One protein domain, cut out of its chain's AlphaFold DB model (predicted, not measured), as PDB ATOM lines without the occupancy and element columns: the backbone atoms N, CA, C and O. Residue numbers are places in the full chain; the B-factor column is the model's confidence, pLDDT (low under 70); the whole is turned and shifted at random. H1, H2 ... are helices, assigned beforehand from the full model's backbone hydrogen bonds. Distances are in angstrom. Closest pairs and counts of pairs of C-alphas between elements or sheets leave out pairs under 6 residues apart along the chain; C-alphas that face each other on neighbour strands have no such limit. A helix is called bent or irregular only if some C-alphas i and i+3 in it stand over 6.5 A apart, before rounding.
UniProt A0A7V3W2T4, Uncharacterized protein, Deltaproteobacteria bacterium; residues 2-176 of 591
ATOM      1  N   LEU A   2     157.584 146.208 113.973       84.12
ATOM      2  CA  LEU A   2     157.350 147.654 114.069       84.12
ATOM      3  C   LEU A   2     158.107 148.352 115.222       84.12
ATOM      4  O   LEU A   2     158.673 149.421 115.030       84.12
ATOM      5  N   LEU A   3     158.172 147.712 116.394       86.75
ATOM      6  CA  LEU A   3     158.874 148.228 117.577       86.75
ATOM      7  C   LEU A   3     160.369 147.878 117.625       86.75
ATOM      8  O   LEU A   3     161.063 148.360 118.517       86.75
ATOM      9  N   SER A   4     160.888 147.058 116.699       86.12
ATOM     10  CA  SER A   4     162.289 146.636 116.783       86.12
ATOM     11  C   SER A   4     163.296 147.784 116.699       86.12
ATOM     12  O   SER A   4     164.308 147.622 117.380       86.12
ATOM     13  N   PRO A   5     163.038 148.941 116.026       91.62
ATOM     14  CA  PRO A   5     163.903 150.122 116.098       91.62
ATOM     15  C   PRO A   5     164.401 150.426 117.503       91.62
ATOM     16  O   PRO A   5     165.597 150.616 117.697       91.62
ATOM     17  N   LEU A   6     163.519 150.344 118.501       92.81
ATOM     18  CA  LEU A   6     163.824 150.651 119.899       92.81
ATOM     19  C   LEU A   6     164.972 149.812 120.486       92.81
ATOM     20  O   LEU A   6     165.678 150.284 121.376       92.81
ATOM     21  N   LEU A   7     165.225 148.611 119.956       92.19
ATOM     22  CA  LEU A   7     166.315 147.743 120.407       92.19
ATOM     23  C   LEU A   7     167.701 148.363 120.181       92.19
ATOM     24  O   LEU A   7     168.639 148.010 120.887       92.19
ATOM     25  N   VAL A   8     167.839 149.345 119.281       94.12
ATOM     26  CA  VAL A   8     169.098 150.081 119.052       94.12
ATOM     27  C   VAL A   8     169.588 150.848 120.287       94.12
ATOM     28  O   VAL A   8     170.772 151.194 120.402       94.12
ATOM     29  N   PHE A   9     168.691 151.169 121.222       93.56
ATOM     30  CA  PHE A   9     169.081 151.813 122.472       93.56
ATOM     31  C   PHE A   9     169.815 150.853 123.404       93.56
ATOM     32  O   PHE A   9     170.747 151.295 124.069       93.56
ATOM     33  N   VAL A  10     169.458 149.568 123.375       94.19
ATOM     34  CA  VAL A  10     170.035 148.525 124.235       94.19
ATOM     35  C   VAL A  10     171.199 147.812 123.543       94.19
ATOM     36  O   VAL A  10     172.248 147.611 124.139       94.19
ATOM     37  N   LEU A  11     171.030 147.461 122.269       93.62
ATOM     38  CA  LEU A  11     171.915 146.550 121.532       93.62
ATOM     39  C   LEU A  11     172.854 147.279 120.555       93.62
ATOM     40  O   LEU A  11     173.696 146.657 119.914       93.62
ATOM     41  N   GLY A  12     172.724 148.603 120.439       93.06
ATOM     42  CA  GLY A  12     173.527 149.422 119.530       93.06
ATOM     43  C   GLY A  12     173.091 149.338 118.062       93.06
ATOM     44  O   GLY A  12     172.160 148.621 117.698       93.06
ATOM     45  N   SER A  13     173.753 150.118 117.198       88.88
ATOM     46  CA  SER A  13     173.415 150.222 115.767       88.88
ATOM     47  C   SER A  13     173.715 148.950 114.979       88.88
ATOM     48  O   SER A  13     172.964 148.649 114.060       88.88
ATOM     49  N   GLY A  14     174.728 148.165 115.372       85.81
ATOM     50  CA  GLY A  14     175.084 146.890 114.728       85.81
ATOM     51  C   GLY A  14     173.962 145.842 114.736       85.81
ATOM     52  O   GLY A  14     173.965 144.920 113.926       85.81
ATOM     53  N   PHE A  15     172.943 146.030 115.579       84.06
ATOM     54  CA  PHE A  15     171.763 145.172 115.645       84.06
ATOM     55  C   PHE A  15     170.852 145.260 114.402       84.06
ATOM     56  O   PHE A  15     169.912 144.476 114.271       84.06
ATOM     57  N   PHE A  16     171.109 146.177 113.459       83.75
ATOM     58  CA  PHE A  16     170.316 146.303 112.228       83.75
ATOM     59  C   PHE A  16     170.244 144.995 111.404       83.75
ATOM     60  O   PHE A  16     169.261 144.758 110.704       83.75
ATOM     61  N   ILE A  17     171.234 144.106 111.543       84.38
ATOM     62  CA  ILE A  17     171.290 142.798 110.867       84.38
ATOM     63  C   ILE A  17     170.153 141.863 111.318       84.38
ATOM     64  O   ILE A  17     169.701 141.008 110.558       84.38
ATOM     65  N   ILE A  18     169.617 142.052 112.527       84.31
ATOM     66  CA  ILE A  18     168.532 141.214 113.052       84.31
ATOM     67  C   ILE A  18     167.172 141.585 112.451       84.31
ATOM     68  O   ILE A  18     166.246 140.781 112.496       84.31
ATOM     69  N   TYR A  19     167.027 142.745 111.806       82.88
ATOM     70  CA  TYR A  19     165.752 143.144 111.197       82.88
ATOM     71  C   TYR A  19     165.374 142.262 110.010       82.88
ATOM     72  O   TYR A  19     164.254 141.751 110.034       82.88
ATOM     73  N   PRO A  20     166.261 142.004 109.025       85.44
ATOM     74  CA  PRO A  20     166.018 140.986 108.010       85.44
ATOM     75  C   PRO A  20     165.649 139.631 108.612       85.44
ATOM     76  O   PRO A  20     164.687 139.018 108.167       85.44
ATOM     77  N   VAL A  21     166.337 139.193 109.674       89.06
ATOM     78  CA  VAL A  21     166.044 137.911 110.341       89.06
ATOM     79  C   VAL A  21     164.644 137.915 110.955       89.06
ATOM     80  O   VAL A  21     163.856 137.015 110.689       89.06
ATOM     81  N   LEU A  22     164.284 138.941 111.729       87.25
ATOM     82  CA  LEU A  22     162.948 139.079 112.315       87.25
ATOM     83  C   LEU A  22     161.859 139.222 111.247       87.25
ATOM     84  O   LEU A  22     160.761 138.704 111.439       87.25
ATOM     85  N   ALA A  23     162.146 139.909 110.141       85.94
ATOM     86  CA  ALA A  23     161.238 140.051 109.011       85.94
ATOM     87  C   ALA A  23     161.025 138.708 108.305       85.94
ATOM     88  O   ALA A  23     159.881 138.339 108.059       85.94
ATOM     89  N   ILE A  24     162.092 137.940 108.061       88.81
ATOM     90  CA  ILE A  24     162.023 136.583 107.509       88.81
ATOM     91  C   ILE A  24     161.246 135.674 108.459       88.81
ATOM     92  O   ILE A  24     160.307 135.023 108.027       88.81
ATOM     93  N   LEU A  25     161.550 135.674 109.760       90.94
ATOM     94  CA  LEU A  25     160.824 134.870 110.750       90.94
ATOM     95  C   LEU A  25     159.338 135.241 110.817       90.94
ATOM     96  O   LEU A  25     158.479 134.358 110.883       90.94
ATOM     97  N   ALA A  26     159.017 136.537 110.781       87.25
ATOM     98  CA  ALA A  26     157.640 137.014 110.731       87.25
ATOM     99  C   ALA A  26     156.950 136.589 109.428       87.25
ATOM    100  O   ALA A  26     155.816 136.117 109.472       87.25
ATOM    101  N   LEU A  27     157.640 136.687 108.289       87.19
ATOM    102  CA  LEU A  27     157.133 136.263 106.989       87.19
ATOM    103  C   LEU A  27     156.917 134.749 106.946       87.19
ATOM    104  O   LEU A  27     155.863 134.321 106.501       87.19
ATOM    105  N   CYS A  28     157.840 133.942 107.473       92.75
ATOM    106  CA  CYS A  28     157.702 132.493 107.603       92.75
ATOM    107  C   CYS A  28     156.501 132.122 108.479       92.75
ATOM    108  O   CYS A  28     155.729 131.236 108.116       92.75
ATOM    109  N   ARG A  29     156.287 132.824 109.601       90.12
ATOM    110  CA  ARG A  29     155.104 132.621 110.455       90.12
ATOM    111  C   ARG A  29     153.803 133.063 109.795       90.12
ATOM    112  O   ARG A  29     152.777 132.420 109.992       90.12
ATOM    113  N   ALA A  30     153.840 134.132 109.009       86.69
ATOM    114  CA  ALA A  30     152.696 134.615 108.247       86.69
ATOM    115  C   ALA A  30     152.496 133.844 106.928       86.69
ATOM    116  O   ALA A  30     151.443 133.946 106.302       86.69
ATOM    117  N   TRP A  31     153.466 133.035 106.497       90.12
ATOM    118  CA  TRP A  31     153.439 132.327 105.219       90.12
ATOM    119  C   TRP A  31     152.231 131.402 105.062       90.12
ATOM    120  O   TRP A  31     151.612 131.438 104.000       90.12
ATOM    121  N   PRO A  32     151.789 130.637 106.083       89.94
ATOM    122  CA  PRO A  32     150.553 129.871 105.986       89.94
ATOM    123  C   PRO A  32     149.330 130.741 105.694       89.94
ATOM    124  O   PRO A  32     148.406 130.265 105.051       89.94
ATOM    125  N   PHE A  33     149.308 132.003 106.128       85.31
ATOM    126  CA  PHE A  33     148.266 132.964 105.767       85.31
ATOM    127  C   PHE A  33     148.461 133.515 104.343       85.31
ATOM    128  O   PHE A  33     147.493 133.619 103.600       85.31
ATOM    129  N   PHE A  34     149.693 133.789 103.906       85.38
ATOM    130  CA  PHE A  34     149.958 134.294 102.550       85.38
ATOM    131  C   PHE A  34     149.772 133.249 101.446       85.38
ATOM    132  O   PHE A  34     149.152 133.558 100.436       85.38
ATOM    133  N   ARG A  35     150.209 131.996 101.643       88.38
ATOM    134  CA  ARG A  35     149.965 130.874 100.702       88.38
ATOM    135  C   ARG A  35     148.492 130.658 100.424       88.38
ATOM    136  O   ARG A  35     148.103 130.058  99.427       88.38
ATOM    137  N   LYS A  36     147.684 131.062 101.392       85.88
ATOM    138  CA  LYS A  36     146.257 130.941 101.333       85.88
ATOM    139  C   LYS A  36     145.667 131.986 100.376       85.88
ATOM    140  O   LYS A  36     144.664 131.678  99.745       85.88
ATOM    141  N   LEU A  37     146.292 133.151 100.211       83.19
ATOM    142  CA  LEU A  37     145.835 134.237  99.343       83.19
ATOM    143  C   LEU A  37     146.019 133.914  97.847       83.19
ATOM    144  O   LEU A  37     147.038 133.357  97.450       83.19
ATOM    145  N   GLY A  38     145.055 134.296  97.000       84.25
ATOM    146  CA  GLY A  38     145.202 134.194  95.545       84.25
ATOM    147  C   GLY A  38     146.281 135.141  94.999       84.25
ATOM    148  O   GLY A  38     146.582 136.170  95.608       84.25
ATOM    149  N   ARG A  39     146.833 134.831  93.814       86.94
ATOM    150  CA  ARG A  39     147.904 135.615  93.157       86.94
ATOM    151  C   ARG A  39     147.591 137.113  93.093       86.94
ATOM    152  O   ARG A  39     148.446 137.922  93.430       86.94
ATOM    153  N   ASN A  40     146.361 137.480  92.731       84.81
ATOM    154  CA  ASN A  40     145.944 138.884  92.619       84.81
ATOM    155  C   ASN A  40     145.995 139.625  93.960       84.81
ATOM    156  O   ASN A  40     146.336 140.801  93.997       84.81
ATOM    157  N   ASN A  41     145.713 138.942  95.070       82.75
ATOM    158  CA  ASN A  41     145.804 139.551  96.394       82.75
ATOM    159  C   ASN A  41     147.250 139.765  96.811       82.75
ATOM    160  O   ASN A  41     147.547 140.782  97.420       82.75
ATOM    161  N   LEU A  42     148.141 138.822  96.494       84.62
ATOM    162  CA  LEU A  42     149.569 139.005  96.743       84.62
ATOM    163  C   LEU A  42     150.089 140.182  95.916       84.62
ATOM    164  O   LEU A  42     150.698 141.081  96.483       84.62
ATOM    165  N   ILE A  43     149.761 140.238  94.620       85.88
ATOM    166  CA  ILE A  43     150.089 141.382  93.755       85.88
ATOM    167  C   ILE A  43     149.567 142.679  94.381       85.88
ATOM    168  O   ILE A  43     150.320 143.632  94.521       85.88
ATOM    169  N   PHE A  44     148.312 142.719  94.822       83.81
ATOM    170  CA  PHE A  44     147.745 143.915  95.436       83.81
ATOM    171  C   PHE A  44     148.429 144.302  96.754       83.81
ATOM    172  O   PHE A  44     148.757 145.465  96.954       83.81
ATOM    173  N   ILE A  45     148.682 143.349  97.648       81.56
ATOM    174  CA  ILE A  45     149.355 143.621  98.924       81.56
ATOM    175  C   ILE A  45     150.775 144.145  98.673       81.56
ATOM    176  O   ILE A  45     151.193 145.100  99.325       81.56
ATOM    177  N   PHE A  46     151.497 143.567  97.707       80.69
ATOM    178  CA  PHE A  46     152.879 143.943  97.409       80.69
ATOM    179  C   PHE A  46     153.021 145.183  96.511       80.69
ATOM    180  O   PHE A  46     154.015 145.885  96.652       80.69
ATOM    181  N   HIS A  47     152.060 145.488  95.631       80.75
ATOM    182  CA  HIS A  47     152.128 146.629  94.698       80.75
ATOM    183  C   HIS A  47     151.146 147.762  95.021       80.75
ATOM    184  O   HIS A  47     151.486 148.932  94.855       80.75
ATOM    185  N   GLY A  48     149.952 147.444  95.521       76.94
ATOM    186  CA  GLY A  48     148.969 148.434  95.968       76.94
ATOM    187  C   GLY A  48     149.474 149.244  97.162       76.94
ATOM    188  O   GLY A  48     149.269 150.454  97.204       76.94
ATOM    189  N   GLY A  49     150.220 148.608  98.074       74.38
ATOM    190  CA  GLY A  49     150.909 149.288  99.174       74.38
ATOM    191  C   GLY A  49     151.868 150.387  98.690       74.38
ATOM    192  O   GLY A  49     151.680 151.538  99.072       74.38
ATOM    193  N   PRO A  50     152.861 150.083  97.831       75.19
ATOM    194  CA  PRO A  50     153.742 151.087  97.233       75.19
ATOM    195  C   PRO A  50     153.030 152.184  96.434       75.19
ATOM    196  O   PRO A  50     153.381 153.350  96.578       75.19
ATOM    197  N   LEU A  51     152.022 151.851  95.617       78.19
ATOM    198  CA  LEU A  51     151.266 152.862  94.864       78.19
ATOM    199  C   LEU A  51     150.534 153.829  95.797       78.19
ATOM    200  O   LEU A  51     150.573 155.043  95.592       78.19
ATOM    201  N   LEU A  52     149.923 153.302  96.858       74.88
ATOM    202  CA  LEU A  52     149.332 154.144  97.884       74.88
ATOM    203  C   LEU A  52     150.401 154.945  98.623       74.88
ATOM    204  O   LEU A  52     150.188 156.121  98.877       74.88
ATOM    205  N   ALA A  53     151.550 154.350  98.940       74.69
ATOM    206  CA  ALA A  53     152.652 155.065  99.571       74.69
ATOM    207  C   ALA A  53     153.089 156.268  98.723       74.69
ATOM    208  O   ALA A  53     153.317 157.328  99.285       74.69
ATOM    209  N   ILE A  54     153.126 156.143  97.392       81.06
ATOM    210  CA  ILE A  54     153.411 157.261  96.478       81.06
ATOM    211  C   ILE A  54     152.312 158.326  96.553       81.06
ATOM    212  O   ILE A  54     152.621 159.502  96.724       81.06
ATOM    213  N   TYR A  55     151.033 157.946  96.462       82.12
ATOM    214  CA  TYR A  55     149.931 158.906  96.606       82.12
ATOM    215  C   TYR A  55     149.992 159.641  97.953       82.12
ATOM    216  O   TYR A  55     149.866 160.861  98.010       82.12
ATOM    217  N   LEU A  56     150.235 158.904  99.035       76.00
ATOM    218  CA  LEU A  56     150.289 159.453 100.382       76.00
ATOM    219  C   LEU A  56     151.545 160.276 100.627       76.00
ATOM    220  O   LEU A  56     151.464 161.279 101.325       76.00
ATOM    221  N   LEU A  57     152.671 159.927 100.006       81.81
ATOM    222  CA  LEU A  57     153.851 160.780  99.953       81.81
ATOM    223  C   LEU A  57     153.461 162.142  99.375       81.81
ATOM    224  O   LEU A  57     153.650 163.152 100.040       81.81
ATOM    225  N   LEU A  58     152.816 162.167  98.205       80.38
ATOM    226  CA  LEU A  58     152.357 163.407  97.571       80.38
ATOM    227  C   LEU A  58     151.349 164.167  98.452       80.38
ATOM    228  O   LEU A  58     151.438 165.388  98.585       80.38
ATOM    229  N   ALA A  59     150.415 163.462  99.095       76.38
ATOM    230  CA  ALA A  59     149.416 164.072  99.967       76.38
ATOM    231  C   ALA A  59     150.024 164.660 101.255       76.38
ATOM    232  O   ALA A  59     149.613 165.737 101.685       76.38
ATOM    233  N   ILE A  60     151.006 163.998 101.870       76.88
ATOM    234  CA  ILE A  60     151.651 164.461 103.110       76.88
ATOM    235  C   ILE A  60     152.660 165.563 102.810       76.88
ATOM    236  O   ILE A  60     152.672 166.577 103.509       76.88
ATOM    237  N   GLU A  61     153.448 165.410 101.743       79.81
ATOM    238  CA  GLU A  61     154.293 166.480 101.203       79.81
ATOM    239  C   GLU A  61     153.470 167.736 100.950       79.81
ATOM    240  O   GLU A  61     153.924 168.844 101.214       79.81
ATOM    241  N   SER A  62     152.213 167.583 100.520       71.44
ATOM    242  CA  SER A  62     151.361 168.738 100.278       71.44
ATOM    243  C   SER A  62     150.931 169.505 101.550       71.44
ATOM    244  O   SER A  62     150.210 170.492 101.456       71.44
ATOM    245  N   ARG A  63     151.307 169.062 102.755       72.00
ATOM    246  CA  ARG A  63     150.770 169.601 104.020       72.00
ATOM    247  C   ARG A  63     151.816 170.029 105.042       72.00
ATOM    248  O   ARG A  63     151.449 170.367 106.157       72.00
ATOM    249  N   ALA A  64     153.092 169.997 104.681       70.06
ATOM    250  CA  ALA A  64     154.205 170.496 105.486       70.06
ATOM    251  C   ALA A  64     154.486 169.861 106.861       70.06
ATOM    252  O   ALA A  64     155.463 170.226 107.513       70.06
ATOM    253  N   TYR A  65     153.744 168.827 107.268       73.25
ATOM    254  CA  TYR A  65     153.979 168.150 108.550       73.25
ATOM    255  C   TYR A  65     155.235 167.265 108.584       73.25
ATOM    256  O   TYR A  65     155.825 167.092 109.646       73.25
ATOM    257  N   ALA A  66     155.639 166.665 107.458       83.00
ATOM    258  CA  ALA A  66     156.733 165.688 107.417       83.00
ATOM    259  C   ALA A  66     157.512 165.712 106.089       83.00
ATOM    260  O   ALA A  66     157.768 164.660 105.522       83.00
ATOM    261  N   HIS A  67     157.874 166.892 105.579       86.06
ATOM    262  CA  HIS A  67     158.563 167.050 104.287       86.06
ATOM    263  C   HIS A  67     159.871 166.240 104.158       86.06
ATOM    264  O   HIS A  67     160.716 166.267 105.048       86.06
ATOM    265  N   LEU A  68     160.113 165.620 103.002       89.81
ATOM    266  CA  LEU A  68     161.368 164.949 102.644       89.81
ATOM    267  C   LEU A  68     162.567 165.903 102.683       89.81
ATOM    268  O   LEU A  68     163.658 165.491 103.071       89.81
ATOM    269  N   TYR A  69     162.349 167.177 102.344       90.56
ATOM    270  CA  TYR A  69     163.362 168.239 102.393       90.56
ATOM    271  C   TYR A  69     163.569 168.823 103.794       90.56
ATOM    272  O   TYR A  69     164.255 169.827 103.964       90.56
ATOM    273  N   LEU A  70     162.964 168.238 104.831       92.38
ATOM    274  CA  LEU A  70     163.080 168.740 106.197       92.38
ATOM    275  C   LEU A  70     164.538 168.987 106.664       92.38
ATOM    276  O   LEU A  70     164.759 169.994 107.345       92.38
ATOM    277  N   PRO A  71     165.549 168.164 106.307       95.06
ATOM    278  CA  PRO A  71     166.954 168.444 106.624       95.06
ATOM    279  C   PRO A  71     167.511 169.758 106.052       95.06
ATOM    280  O   PRO A  71     168.451 170.316 106.634       95.06
ATOM    281  N   GLU A  72     166.954 170.228 104.937       93.69
ATOM    282  CA  GLU A  72     167.254 171.489 104.260       93.69
ATOM    283  C   GLU A  72     166.360 172.630 104.774       93.69
ATOM    284  O   GLU A  72     166.858 173.724 105.038       93.69
ATOM    285  N   CYS A  73     165.068 172.370 105.007       92.94
ATOM    286  CA  CYS A  73     164.082 173.359 105.463       92.94
ATOM    287  C   CYS A  73     164.302 173.816 106.906       92.94
ATOM    288  O   CYS A  73     164.180 175.000 107.219       92.94
ATOM    289  N   ALA A  74     164.597 172.881 107.811       95.44
ATOM    290  CA  ALA A  74     164.718 173.188 109.233       95.44
ATOM    291  C   ALA A  74     165.860 174.180 109.525       95.44
ATOM    292  O   ALA A  74     165.617 175.156 110.230       95.44
ATOM    293  N   PRO A  75     167.072 174.037 108.949       96.31
ATOM    294  CA  PRO A  75     168.111 175.062 109.059       96.31
ATOM    295  C   PRO A  75     167.717 176.435 108.522       96.31
ATOM    296  O   PRO A  75     168.298 177.411 108.961       96.31
ATOM    297  N   LEU A  76     166.765 176.517 107.592       95.06
ATOM    298  CA  LEU A  76     166.283 177.779 107.029       95.06
ATOM    299  C   LEU A  76     165.188 178.435 107.884       95.06
ATOM    300  O   LEU A  76     164.675 179.482 107.503       95.06
ATOM    301  N   GLY A  77     164.796 177.810 109.003       93.25
ATOM    302  CA  GLY A  77     163.691 178.280 109.842       93.25
ATOM    303  C   GLY A  77     162.300 178.007 109.261       93.25
ATOM    304  O   GLY A  77     161.321 178.557 109.765       93.25
ATOM    305  N   LEU A  78     162.212 177.166 108.219       91.50
ATOM    306  CA  LEU A  78     160.988 176.886 107.456       91.50
ATOM    307  C   LEU A  78     160.229 175.636 107.924       91.50
ATOM    308  O   LEU A  78     159.168 175.335 107.385       91.50
ATOM    309  N   ALA A  79     160.769 174.870 108.874       91.38
ATOM    310  CA  ALA A  79     160.045 173.734 109.436       91.38
ATOM    311  C   ALA A  79     158.926 174.208 110.376       91.38
ATOM    312  O   ALA A  79     159.060 175.232 111.048       91.38
ATOM    313  N   SER A  80     157.839 173.439 110.452       89.88
ATOM    314  CA  SER A  80     156.743 173.742 111.370       89.88
ATOM    315  C   SER A  80     157.188 173.634 112.833       89.88
ATOM    316  O   SER A  80     158.115 172.888 113.178       89.88
ATOM    317  N   LEU A  81     156.491 174.358 113.713       92.44
ATOM    318  CA  LEU A  81     156.721 174.334 115.161       92.44
ATOM    319  C   LEU A  81     156.703 172.903 115.726       92.44
ATOM    320  O   LEU A  81     157.618 172.518 116.453       92.44
ATOM    321  N   ASP A  82     155.694 172.110 115.352       91.38
ATOM    322  CA  ASP A  82     155.559 170.712 115.778       91.38
ATOM    323  C   ASP A  82     156.770 169.887 115.345       91.38
ATOM    324  O   ASP A  82     157.317 169.113 116.130       91.38
ATOM    325  N   THR A  83     157.245 170.100 114.117       93.00
ATOM    326  CA  THR A  83     158.404 169.380 113.599       93.00
ATOM    327  C   THR A  83     159.664 169.724 114.381       93.00
ATOM    328  O   THR A  83     160.383 168.812 114.800       93.00
ATOM    329  N   PHE A  84     159.939 171.011 114.629       95.88
ATOM    330  CA  PHE A  84     161.081 171.417 115.451       95.88
ATOM    331  C   PHE A  84     160.988 170.843 116.870       95.88
ATOM    332  O   PHE A  84     161.957 170.269 117.366       95.88
ATOM    333  N   PHE A  85     159.815 170.930 117.498       96.50
ATOM    334  CA  PHE A  85     159.562 170.397 118.834       96.50
ATOM    335  C   PHE A  85     159.818 168.882 118.913       96.50
ATOM    336  O   PHE A  85     160.629 168.425 119.724       96.50
ATOM    337  N   LEU A  86     159.190 168.091 118.038       96.12
ATOM    338  CA  LEU A  86     159.293 166.628 118.046       96.12
ATOM    339  C   LEU A  86     160.706 166.149 117.694       96.12
ATOM    340  O   LEU A  86     161.242 165.249 118.346       96.12
ATOM    341  N   THR A  87     161.346 166.761 116.695       97.44
ATOM    342  CA  THR A  87     162.722 166.402 116.311       97.44
ATOM    343  C   THR A  87     163.757 166.871 117.333       97.44
ATOM    344  O   THR A  87     164.760 166.181 117.531       97.44
ATOM    345  N   GLY A  88     163.500 167.972 118.046       97.94
ATOM    346  CA  GLY A  88     164.273 168.395 119.212       97.94
ATOM    347  C   GLY A  88     164.244 167.344 120.322       97.94
ATOM    348  O   GLY A  88     165.304 166.890 120.758       97.94
ATOM    349  N   ILE A  89     163.054 166.857 120.698       98.00
ATOM    350  CA  ILE A  89     162.921 165.786 121.701       98.00
ATOM    351  C   ILE A  89     163.599 164.500 121.231       98.00
ATOM    352  O   ILE A  89     164.349 163.878 121.985       98.00
ATOM    353  N   ALA A  90     163.389 164.107 119.973       98.12
ATOM    354  CA  ALA A  90     164.029 162.924 119.411       98.12
ATOM    355  C   ALA A  90     165.562 163.032 119.449       98.12
ATOM    356  O   ALA A  90     166.235 162.039 119.721       98.12
ATOM    357  N   ASN A  91     166.132 164.223 119.244       98.38
ATOM    358  CA  ASN A  91     167.572 164.438 119.370       98.38
ATOM    359  C   ASN A  91     168.033 164.299 120.819       98.38
ATOM    360  O   ASN A  91     169.065 163.670 121.060       98.38
ATOM    361  N   MET A  92     167.280 164.847 121.777       98.50
ATOM    362  CA  MET A  92     167.611 164.708 123.196       98.50
ATOM    363  C   MET A  92     167.607 163.234 123.617       98.50
ATOM    364  O   MET A  92     168.573 162.757 124.213       98.50
ATOM    365  N   ILE A  93     166.614 162.460 123.171       98.06
ATOM    366  CA  ILE A  93     166.572 161.007 123.373       98.06
ATOM    367  C   ILE A  93     167.762 160.327 122.678       98.06
ATOM    368  O   ILE A  93     168.484 159.542 123.291       98.06
ATOM    369  N   GLN A  94     168.011 160.630 121.402       97.56
ATOM    370  CA  GLN A  94     169.054 159.973 120.611       97.56
ATOM    371  C   GLN A  94     170.468 160.231 121.156       97.56
ATOM    372  O   GLN A  94     171.331 159.350 121.082       97.56
ATOM    373  N   LYS A  95     170.741 161.447 121.640       97.00
ATOM    374  CA  LYS A  95     172.084 161.889 122.046       97.00
ATOM    375  C   LYS A  95     172.325 161.768 123.546       97.00
ATOM    376  O   LYS A  95     173.453 161.449 123.921       97.00
ATOM    377  N   PHE A  96     171.301 161.990 124.362       97.38
ATOM    378  CA  PHE A  96     171.407 162.053 125.821       97.38
ATOM    379  C   PHE A  96     170.592 160.967 126.532       97.38
ATOM    380  O   PHE A  96     170.787 160.759 127.721       97.38
ATOM    381  N   GLY A  97     169.704 160.250 125.834       96.69
ATOM    382  CA  GLY A  97     168.846 159.227 126.441       96.69
ATOM    383  C   GLY A  97     167.706 159.797 127.288       96.69
ATOM    384  O   GLY A  97     167.007 159.034 127.948       96.69
ATOM    385  N   VAL A  98     167.505 161.119 127.262       96.75
ATOM    386  CA  VAL A  98     166.522 161.824 128.090       96.75
ATOM    387  C   VAL A  98     165.424 162.400 127.208       96.75
ATOM    388  O   VAL A  98     165.688 163.016 126.176       96.75
ATOM    389  N   THR A  99     164.177 162.233 127.636       96.62
ATOM    390  CA  THR A  99     163.036 162.937 127.060       96.62
ATOM    391  C   THR A  99     163.037 164.385 127.545       96.62
ATOM    392  O   THR A  99     162.573 164.668 128.641       96.62
ATOM    393  N   ALA A 100     163.573 165.299 126.746       97.19
ATOM    394  CA  ALA A 100     163.618 166.735 127.030       97.19
ATOM    395  C   ALA A 100     163.474 167.509 125.718       97.19
ATOM    396  O   ALA A 100     163.810 166.970 124.668       97.19
ATOM    397  N   THR A 101     163.024 168.766 125.740       97.62
ATOM    398  CA  THR A 101     162.999 169.574 124.502       97.62
ATOM    399  C   THR A 101     164.360 170.176 124.161       97.62
ATOM    400  O   THR A 101     164.580 170.574 123.022       97.62
ATOM    401  N   GLY A 102     165.275 170.238 125.135       97.94
ATOM    402  CA  GLY A 102     166.600 170.829 124.967       97.94
ATOM    403  C   GLY A 102     166.620 172.356 125.037       97.94
ATOM    404  O   GLY A 102     167.658 172.933 124.757       97.94
ATOM    405  N   VAL A 103     165.514 173.022 125.385       98.25
ATOM    406  CA  VAL A 103     165.416 174.497 125.381       98.25
ATOM    407  C   VAL A 103     166.215 175.149 126.516       98.25
ATOM    408  O   VAL A 103     166.750 176.238 126.354       98.25
ATOM    409  N   ASP A 104     166.336 174.494 127.668       98.31
ATOM    410  CA  ASP A 104     167.143 174.998 128.785       98.31
ATOM    411  C   ASP A 104     167.786 173.824 129.537       98.31
ATOM    412  O   ASP A 104     167.455 173.500 130.680       98.31
ATOM    413  N   GLY A 105     168.684 173.121 128.849       98.06
ATOM    414  CA  GLY A 105     169.271 171.854 129.276       98.06
ATOM    415  C   GLY A 105     168.347 170.654 129.063       98.06
ATOM    416  O   GLY A 105     167.490 170.641 128.178       98.06
ATOM    417  N   LEU A 106     168.535 169.615 129.879       98.00
ATOM    418  CA  LEU A 106     167.814 168.340 129.782       98.00
ATOM    419  C   LEU A 106     166.651 168.256 130.779       98.00
ATOM    420  O   LEU A 106     166.531 167.274 131.508       98.00
ATOM    421  N   VAL A 107     165.808 169.293 130.831       96.62
ATOM    422  CA  VAL A 107     164.617 169.305 131.697       96.62
ATOM    423  C   VAL A 107     163.676 168.169 131.271       96.62
ATOM    424  O   VAL A 107     163.206 168.185 130.127       96.62
ATOM    425  N   PRO A 108     163.402 167.173 132.141       95.19
ATOM    426  CA  PRO A 108     162.573 166.035 131.771       95.19
ATOM    427  C   PRO A 108     161.158 166.467 131.387       95.19
ATOM    428  O   PRO A 108     160.457 167.127 132.152       95.19
ATOM    429  N   LEU A 109     160.722 166.044 130.208       92.50
ATOM    430  CA  LEU A 109     159.395 166.294 129.677       92.50
ATOM    431  C   LEU A 109     158.543 165.031 129.818       92.50
ATOM    432  O   LEU A 109     158.873 163.981 129.268       92.50
ATOM    433  N   ARG A 110     157.397 165.148 130.496       89.19
ATOM    434  CA  ARG A 110     156.355 164.114 130.462       89.19
ATOM    435  C   ARG A 110     155.447 164.364 129.265       89.19
ATOM    436  O   ARG A 110     154.729 165.361 129.230       89.19
ATOM    437  N   TYR A 111     155.528 163.491 128.270       88.06
ATOM    438  CA  TYR A 111     154.764 163.555 127.026       88.06
ATOM    439  C   TYR A 111     154.583 162.129 126.476       88.06
ATOM    440  O   TYR A 111     155.292 161.209 126.891       88.06
ATOM    441  N   HIS A 112     153.659 161.928 125.535       88.81
ATOM    442  CA  HIS A 112     153.471 160.638 124.863       88.81
ATOM    443  C   HIS A 112     154.598 160.406 123.852       88.81
ATOM    444  O   HIS A 112     154.507 160.715 122.668       88.81
ATOM    445  N   VAL A 113     155.730 159.936 124.368       94.31
ATOM    446  CA  VAL A 113     157.022 159.949 123.671       94.31
ATOM    447  C   VAL A 113     157.346 158.653 122.949       94.31
ATOM    448  O   VAL A 113     158.424 158.542 122.375       94.31
ATOM    449  N   GLY A 114     156.444 157.670 122.940       95.62
ATOM    450  CA  GLY A 114     156.695 156.374 122.314       95.62
ATOM    451  C   GLY A 114     157.067 156.490 120.830       95.62
ATOM    452  O   GLY A 114     158.042 155.873 120.392       95.62
ATOM    453  N   SER A 115     156.354 157.329 120.064       96.12
ATOM    454  CA  SER A 115     156.671 157.591 118.650       96.12
ATOM    455  C   SER A 115     158.007 158.316 118.506       96.12
ATOM    456  O   SER A 115     158.788 158.018 117.606       96.12
ATOM    457  N   ILE A 116     158.315 159.218 119.435       97.12
ATOM    458  CA  ILE A 116     159.541 160.016 119.436       97.12
ATOM    459  C   ILE A 116     160.766 159.143 119.748       97.12
ATOM    460  O   ILE A 116     161.795 159.264 119.083       97.12
ATOM    461  N   TYR A 117     160.653 158.201 120.691       97.31
ATOM    462  CA  TYR A 117     161.669 157.173 120.931       97.31
ATOM    463  C   TYR A 117     161.907 156.335 119.677       97.31
ATOM    464  O   TYR A 117     163.052 156.065 119.318       97.31
ATOM    465  N   TRP A 118     160.837 155.948 118.983       97.12
ATOM    466  CA  TRP A 118     160.943 155.189 117.744       97.12
ATOM    467  C   TRP A 118     161.645 155.986 116.629       97.12
ATOM    468  O   TRP A 118     162.540 155.462 115.967       97.12
ATOM    469  N   LEU A 119     161.345 157.277 116.485       96.94
ATOM    470  CA  LEU A 119     162.008 158.178 115.536       96.94
ATOM    471  C   LEU A 119     163.489 158.416 115.860       96.94
ATOM    472  O   LEU A 119     164.342 158.377 114.966       96.94
ATOM    473  N   ALA A 120     163.805 158.619 117.140       97.75
ATOM    474  CA  ALA A 120     165.171 158.728 117.642       97.75
ATOM    475  C   ALA A 120     165.963 157.435 117.387       97.75
ATOM    476  O   ALA A 120     167.134 157.478 116.996       97.75
ATOM    477  N   ALA A 121     165.313 156.280 117.549       96.62
ATOM    478  CA  ALA A 121     165.892 154.981 117.251       96.62
ATOM    479  C   ALA A 121     166.198 154.810 115.758       96.62
ATOM    480  O   ALA A 121     167.302 154.395 115.408       96.62
ATOM    481  N   LEU A 122     165.269 155.183 114.872       95.56
ATOM    482  CA  LEU A 122     165.513 155.175 113.427       95.56
ATOM    483  C   LEU A 122     166.690 156.076 113.038       95.56
ATOM    484  O   LEU A 122     167.549 155.663 112.259       95.56
ATOM    485  N   GLY A 123     166.780 157.274 113.625       95.88
ATOM    486  CA  GLY A 123     167.920 158.170 113.426       95.88
ATOM    487  C   GLY A 123     169.232 157.525 113.876       95.88
ATOM    488  O   GLY A 123     170.223 157.532 113.144       95.88
ATOM    489  N   LYS A 124     169.232 156.887 115.055       95.69
ATOM    490  CA  LYS A 124     170.397 156.164 115.587       95.69
ATOM    491  C   LYS A 124     170.818 154.995 114.693       95.69
ATOM    492  O   LYS A 124     172.015 154.840 114.465       95.69
ATOM    493  N   LEU A 125     169.870 154.214 114.173       93.94
ATOM    494  CA  LEU A 125     170.135 153.108 113.245       93.94
ATOM    495  C   LEU A 125     170.760 153.596 111.940       93.94
ATOM    496  O   LEU A 125     171.760 153.039 111.502       93.94
ATOM    497  N   GLY A 126     170.216 154.663 111.354       93.94
ATOM    498  CA  GLY A 126     170.738 155.247 110.116       93.94
ATOM    499  C   GLY A 126     171.988 156.112 110.297       93.94
ATOM    500  O   GLY A 126     172.462 156.692 109.324       93.94
ATOM    501  N   ALA A 127     172.497 156.266 111.526       94.38
ATOM    502  CA  ALA A 127     173.536 157.240 111.874       94.38
ATOM    503  C   ALA A 127     173.217 158.678 111.392       94.38
ATOM    504  O   ALA A 127     174.111 159.458 111.056       94.38
ATOM    505  N   LYS A 128     171.931 159.047 111.371       96.06
ATOM    506  CA  LYS A 128     171.429 160.379 111.000       96.06
ATOM    507  C   LYS A 128     170.706 161.040 112.174       96.06
ATOM    508  O   LYS A 128     170.491 160.432 113.220       96.06
ATOM    509  N   GLY A 129     170.394 162.326 112.026       96.00
ATOM    510  CA  GLY A 129     169.561 163.053 112.985       96.00
ATOM    511  C   GLY A 129     168.063 162.826 112.738       96.00
ATOM    512  O   GLY A 129     167.692 162.407 111.638       96.00
ATOM    513  N   PRO A 130     167.197 163.164 113.705       97.19
ATOM    514  CA  PRO A 130     165.750 163.039 113.584       97.19
ATOM    515  C   PRO A 130     165.141 163.835 112.436       97.19
ATOM    516  O   PRO A 130     164.160 163.389 111.868       97.19
ATOM    517  N   LEU A 131     165.750 164.948 112.015       96.62
ATOM    518  CA  LEU A 131     165.307 165.672 110.814       96.62
ATOM    519  C   LEU A 131     165.320 164.807 109.543       96.62
ATOM    520  O   LEU A 131     164.535 165.054 108.640       96.62
ATOM    521  N   PHE A 132     166.183 163.786 109.479       96.12
ATOM    522  CA  PHE A 132     166.146 162.790 108.407       96.12
ATOM    523  C   PHE A 132     165.170 161.662 108.739       96.12
ATOM    524  O   PHE A 132     164.336 161.308 107.914       96.12
ATOM    525  N   SER A 133     165.254 161.067 109.933       95.69
ATOM    526  CA  SER A 133     164.430 159.888 110.241       95.69
ATOM    527  C   SER A 133     162.943 160.195 110.406       95.69
ATOM    528  O   SER A 133     162.140 159.279 110.264       95.69
ATOM    529  N   TYR A 134     162.566 161.446 110.667       94.81
ATOM    530  CA  TYR A 134     161.180 161.888 110.799       94.81
ATOM    531  C   TYR A 134     160.375 161.711 109.504       94.81
ATOM    532  O   TYR A 134     159.470 160.872 109.508       94.81
ATOM    533  N   PRO A 135     160.708 162.383 108.382       92.69
ATOM    534  CA  PRO A 135     159.963 162.219 107.136       92.69
ATOM    535  C   PRO A 135     160.007 160.776 106.631       92.69
ATOM    536  O   PRO A 135     158.968 160.214 106.296       92.69
ATOM    537  N   PHE A 136     161.170 160.116 106.674       91.81
ATOM    538  CA  PHE A 136     161.278 158.719 106.243       91.81
ATOM    539  C   PHE A 136     160.470 157.764 107.124       91.81
ATOM    540  O   PHE A 136     159.797 156.872 106.611       91.81
ATOM    541  N   GLY A 137     160.502 157.947 108.443       92.62
ATOM    542  CA  GLY A 137     159.732 157.136 109.375       92.62
ATOM    543  C   GLY A 137     158.234 157.287 109.132       92.62
ATOM    544  O   GLY A 137     157.533 156.289 108.989       92.62
ATOM    545  N   VAL A 138     157.742 158.520 109.022       90.56
ATOM    546  CA  VAL A 138     156.315 158.784 108.803       90.56
ATOM    547  C   VAL A 138     155.870 158.307 107.420       90.56
ATOM    548  O   VAL A 138     154.959 157.483 107.319       90.56
ATOM    549  N   MET A 139     156.526 158.777 106.359       88.12
ATOM    550  CA  MET A 139     156.070 158.574 104.982       88.12
ATOM    551  C   MET A 139     156.371 157.183 104.431       88.12
ATOM    552  O   MET A 139     155.529 156.613 103.743       88.12
ATOM    553  N   LEU A 140     157.553 156.624 104.709       86.81
ATOM    554  CA  LEU A 140     157.947 155.329 104.140       86.81
ATOM    555  C   LEU A 140     157.561 154.146 105.024       86.81
ATOM    556  O   LEU A 140     157.506 153.019 104.533       86.81
ATOM    557  N   VAL A 141     157.308 154.373 106.318       90.38
ATOM    558  CA  VAL A 141     157.001 153.287 107.256       90.38
ATOM    559  C   VAL A 141     155.601 153.421 107.833       90.38
ATOM    560  O   VAL A 141     154.767 152.564 107.559       90.38
ATOM    561  N   LEU A 142     155.312 154.458 108.625       92.19
ATOM    562  CA  LEU A 142     154.059 154.524 109.384       92.19
ATOM    563  C   LEU A 142     152.833 154.528 108.473       92.19
ATOM    564  O   LEU A 142     151.914 153.736 108.656       92.19
ATOM    565  N   VAL A 143     152.832 155.382 107.463       88.56
ATOM    566  CA  VAL A 143     151.667 155.572 106.604       88.56
ATOM    567  C   VAL A 143     151.356 154.332 105.745       88.56
ATOM    568  O   VAL A 143     150.217 153.857 105.790       88.56
ATOM    569  N   PRO A 144     152.333 153.704 105.062       86.75
ATOM    570  CA  PRO A 144     152.112 152.416 104.405       86.75
ATOM    571  C   PRO A 144     151.672 151.315 105.379       86.75
ATOM    572  O   PRO A 144     150.807 150.501 105.049       86.75
ATOM    573  N   MET A 145     152.229 151.291 106.596       89.75
ATOM    574  CA  MET A 145     151.842 150.322 107.625       89.75
ATOM    575  C   MET A 145     150.418 150.537 108.148       89.75
ATOM    576  O   MET A 145     149.762 149.553 108.480       89.75
ATOM    577  N   LEU A 146     149.918 151.775 108.197       91.50
ATOM    578  CA  LEU A 146     148.534 152.076 108.582       91.50
ATOM    579  C   LEU A 146     147.557 151.419 107.613       91.50
ATOM    580  O   LEU A 146     146.647 150.701 108.026       91.50
ATOM    581  N   TYR A 147     147.801 151.598 106.319       87.12
ATOM    582  CA  TYR A 147     146.979 150.982 105.290       87.12
ATOM    583  C   TYR A 147     147.109 149.459 105.273       87.12
ATOM    584  O   TYR A 147     146.102 148.753 105.212       87.12
ATOM    585  N   LEU A 148     148.334 148.936 105.384       87.00
ATOM    586  CA  LEU A 148     148.550 147.496 105.492       87.00
ATOM    587  C   LEU A 148     147.796 146.917 106.698       87.00
ATOM    588  O   LEU A 148     147.166 145.870 106.574       87.00
ATOM    589  N   GLY A 149     147.822 147.607 107.840       91.38
ATOM    590  CA  GLY A 149     147.063 147.246 109.033       91.38
ATOM    591  C   GLY A 149     145.561 147.192 108.772       91.38
ATOM    592  O   GLY A 149     144.917 146.213 109.142       91.38
ATOM    593  N   LEU A 150     145.015 148.186 108.066       91.44
ATOM    594  CA  LEU A 150     143.597 148.237 107.702       91.44
ATOM    595  C   LEU A 150     143.197 147.080 106.774       91.44
ATOM    596  O   LEU A 150     142.208 146.391 107.038       91.44
ATOM    597  N   VAL A 151     143.983 146.821 105.725       88.25
ATOM    598  CA  VAL A 151     143.747 145.707 104.793       88.25
ATOM    599  C   VAL A 151     143.844 144.369 105.524       88.25
ATOM    600  O   VAL A 151     142.926 143.558 105.437       88.25
ATOM    601  N   LEU A 152     144.917 144.127 106.282       88.31
ATOM    602  CA  LEU A 152     145.108 142.856 106.985       88.31
ATOM    603  C   LEU A 152     144.027 142.618 108.044       88.31
ATOM    604  O   LEU A 152     143.489 141.513 108.104       88.31
ATOM    605  N   ALA A 153     143.658 143.638 108.825       92.25
ATOM    606  CA  ALA A 153     142.562 143.534 109.784       92.25
ATOM    607  C   ALA A 153     141.250 143.167 109.081       92.25
ATOM    608  O   ALA A 153     140.590 142.208 109.475       92.25
ATOM    609  N   THR A 154     140.919 143.855 107.984       90.44
ATOM    610  CA  THR A 154     139.730 143.564 107.170       90.44
ATOM    611  C   THR A 154     139.715 142.115 106.684       90.44
ATOM    612  O   THR A 154     138.709 141.426 106.830       90.44
ATOM    613  N   LEU A 155     140.828 141.623 106.129       86.94
ATOM    614  CA  LEU A 155     140.898 140.268 105.574       86.94
ATOM    615  C   LEU A 155     140.762 139.181 106.635       86.94
ATOM    616  O   LEU A 155     140.112 138.166 106.380       86.94
ATOM    617  N   VAL A 156     141.347 139.394 107.815       89.00
ATOM    618  CA  VAL A 156     141.192 138.471 108.942       89.00
ATOM    619  C   VAL A 156     139.739 138.455 109.422       89.00
ATOM    620  O   VAL A 156     139.180 137.377 109.610       89.00
ATOM    621  N   LEU A 157     139.105 139.623 109.566       89.19
ATOM    622  CA  LEU A 157     137.728 139.743 110.064       89.19
ATOM    623  C   LEU A 157     136.677 139.245 109.074       89.19
ATOM    624  O   LEU A 157     135.678 138.660 109.480       89.19
ATOM    625  N   ALA A 158     136.900 139.446 107.778       85.56
ATOM    626  CA  ALA A 158     135.993 138.981 106.737       85.56
ATOM    627  C   ALA A 158     135.965 137.451 106.605       85.56
ATOM    628  O   ALA A 158     135.106 136.914 105.907       85.56
ATOM    629  N   GLY A 159     136.949 136.746 107.185       80.50
ATOM    630  CA  GLY A 159     137.166 135.321 106.931       80.50
ATOM    631  C   GLY A 159     137.298 135.008 105.434       80.50
ATOM    632  O   GLY A 159     136.969 133.902 105.010       80.50
ATOM    633  N   ALA A 160     137.687 136.010 104.633       59.50
ATOM    634  CA  ALA A 160     137.329 136.083 103.224       59.50
ATOM    635  C   ALA A 160     137.896 134.921 102.405       59.50
ATOM    636  O   ALA A 160     139.061 134.528 102.546       59.50
ATOM    637  N   ASP A 161     137.072 134.437 101.471       62.00
ATOM    638  CA  ASP A 161     137.524 133.567 100.395       62.00
ATOM    639  C   ASP A 161     138.534 134.336  99.532       62.00
ATOM    640  O   ASP A 161     138.335 135.491  99.139       62.00
ATOM    641  N   ARG A 162     139.673 133.700  99.281       63.25
ATOM    642  CA  ARG A 162     140.944 134.362  98.958       63.25
ATOM    643  C   ARG A 162     141.052 134.909  97.537       63.25
ATOM    644  O   ARG A 162     142.151 135.224  97.102       63.25
ATOM    645  N   GLU A 163     139.967 135.042  96.795       65.56
ATOM    646  CA  GLU A 163     140.021 135.496  95.399       65.56
ATOM    647  C   GLU A 163     139.693 136.986  95.225       65.56
ATOM    648  O   GLU A 163     140.007 137.561  94.184       65.56
ATOM    649  N   SER A 164     139.109 137.641  96.239       72.88
ATOM    650  CA  SER A 164     138.593 139.020  96.112       72.88
ATOM    651  C   SER A 164     139.254 140.071  97.016       72.88
ATOM    652  O   SER A 164     138.802 141.211  97.008       72.88
ATOM    653  N   ALA A 165     140.321 139.753  97.765       74.31
ATOM    654  CA  ALA A 165     140.935 140.708  98.704       74.31
ATOM    655  C   ALA A 165     141.405 142.007  98.035       74.31
ATOM    656  O   ALA A 165     141.279 143.081  98.613       74.31
ATOM    657  N   TRP A 166     141.931 141.906  96.813       79.12
ATOM    658  CA  TRP A 166     142.410 143.063  96.058       79.12
ATOM    659  C   TRP A 166     141.299 144.071  95.725       79.12
ATOM    660  O   TRP A 166     141.573 145.267  95.680       79.12
ATOM    661  N   LYS A 167     140.051 143.613  95.533       80.50
ATOM    662  CA  LYS A 167     138.903 144.497  95.273       80.50
ATOM    663  C   LYS A 167     138.611 145.364  96.493       80.50
ATOM    664  O   LYS A 167     138.525 146.575  96.371       80.50
ATOM    665  N   TYR A 168     138.593 144.758  97.679       76.50
ATOM    666  CA  TYR A 168     138.394 145.498  98.930       76.50
ATOM    667  C   TYR A 168     139.562 146.419  99.237       76.50
ATOM    668  O   TYR A 168     139.374 147.518  99.735       76.50
ATOM    669  N   GLY A 169     140.779 145.990  98.910       79.62
ATOM    670  CA  GLY A 169     141.937 146.864  98.957       79.62
ATOM    671  C   GLY A 169     141.741 148.127  98.113       79.62
ATOM    672  O   GLY A 169     141.988 149.231  98.598       79.62
ATOM    673  N   LEU A 170     141.240 147.981  96.885       81.44
ATOM    674  CA  LEU A 170     140.908 149.112  96.023       81.44
ATOM    675  C   LEU A 170     139.789 149.984  96.618       81.44
ATOM    676  O   LEU A 170     139.922 151.202  96.608       81.44
ATOM    677  N   ASP A 171     138.744 149.393  97.200       82.00
ATOM    678  CA  ASP A 171     137.679 150.152  97.875       82.00
ATOM    679  C   ASP A 171     138.224 150.967  99.058       82.00
ATOM    680  O   ASP A 171     137.896 152.144  99.214       82.00
ATOM    681  N   ILE A 172     139.112 150.370  99.864       83.38
ATOM    682  CA  ILE A 172     139.812 151.067 100.951       83.38
ATOM    683  C   ILE A 172     140.652 152.211 100.377       83.38
ATOM    684  O   ILE A 172     140.640 153.307 100.929       83.38
ATOM    685  N   LEU A 173     141.370 151.979  99.274       82.25
ATOM    686  CA  LEU A 173     142.198 152.990  98.615       82.25
ATOM    687  C   LEU A 173     141.354 154.197  98.186       82.25
ATOM    688  O   LEU A 173     141.667 155.328  98.549       82.25
ATOM    689  N   VAL A 174     140.268 153.942  97.451       83.38
ATOM    690  CA  VAL A 174     139.330 154.970  96.990       83.38
ATOM    691  C   VAL A 174     138.753 155.719  98.182       83.38
ATOM    692  O   VAL A 174     138.726 156.948  98.176       83.38
ATOM    693  N   LEU A 175     138.360 155.007  99.240       82.38
ATOM    694  CA  LEU A 175     137.859 155.644 100.444       82.38
ATOM    695  C   LEU A 175     138.902 156.565 101.086       82.38
ATOM    696  O   LEU A 175     138.562 157.685 101.447       82.38
ATOM    697  N   MET A 176     140.152 156.124 101.227       81.44
ATOM    698  CA  MET A 176     141.207 156.955 101.817       81.44
ATOM    699  C   MET A 176     141.430 158.232 101.004       81.44
ATOM    700  O   MET A 176     141.470 159.314 101.583       81.44
TER     701      MET A 176
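AT A GLANCE: This is residues 2 to 176 of the 591 residues of an uncharacterized protein of Deltaproteobacteria bacterium (UniProt A0A7V3W2T4). A long bent helix, H7, runs as a spine along the longest axis: H4, H5 and H6 pack on its first arm, H7a, as a head, and H3 and H8 pack on its second arm, H7b. H1 packs on H6, and H2 folds back lengthwise across an open gap from H7; its residues 24 to 32 stand free. The printed part has 175 residues, with eight named helices, H1 to H8 in order, and no named strand; the class is all helix. It is only just compact, close to loose, with a radius of gyration of the C-alphas of 18.6 A, and spans 58 by 36 by 26 A.

HOW THE PARTS SIT: Start at the hub, H7, residues 130 to 157, assigned as one helix by its hydrogen bonds but bent, with C-alphas 140 and 143 6.8 A apart. Its arms, H7a at 130 to 140 and H7b at 143 to 157, stand at a steep tilt of 36 degrees, only just past shallow. H6, residues 114 to 125, touches H7a with residues 119 to 123 alone, about perpendicular at 73 degrees; the closest C-alphas are Gly 123 and Ser 133, 5.0 A apart. H5, residues 81 to 96, touches H6 at C-alphas Ala 90 and Ala 120, the closest, 4.7 A apart. H4, residues 70 to 76, touches H7a, closest at C-alphas Pro 71 and Leu 131, 5.3 A. H3, residues 39 to 61, touches H7b, closest at C-alphas Ala 53 and Pro 144, 5.5 A. H8, residues 165 to 176, touches H3 at a shallow tilt of 13 degrees, the same way; the closest C-alphas are Asn 41 and Trp 166, 4.9 A. H1, residues 4 to 11, touches H6, closest at C-alphas Pro 5 and Ala 121, 5.4 A. H2, residues 13 to 34, forms a hairpin with H1 and is apart from both arms. Every O i to N i+4 pair is within hydrogen-bond range in H5, H6, H7b and H8; H2 has 11 of 18, H3 17 of 19, H7a 5 of 7, H1 1 of 4 with 4 of 5 O i to N i+3 pairs, and H4 1 of 3 with 2 of 4.

IN THESE COORDINATES: Find C-alpha 130 at (165.750, 163.039, 113.584), where H7a begins; H7b ends at C-alpha 157, (137.728, 139.743, 110.064), after 21.4 A. H3 runs 32.5 A, with a kink of 28 degrees near residue 47. H2 runs 31.3 A, with a kink of 35 degrees near residue 28, and is only just irregular: C-alphas 29 and 32 are 6.9 A apart. H5 runs 21.9 A. H8 ends at C-alpha 176, (141.207, 156.955, 101.817).

THE WHOLE: The two C-alphas farthest apart are those of Asp 104 and Glu 163, 58.4 A. The printed part has no cut. Look for the long link at residues 97 to 113, between H5 and H6. The mean pLDDT of the printed part is 88.4, and residues 160 to 163 are under 70.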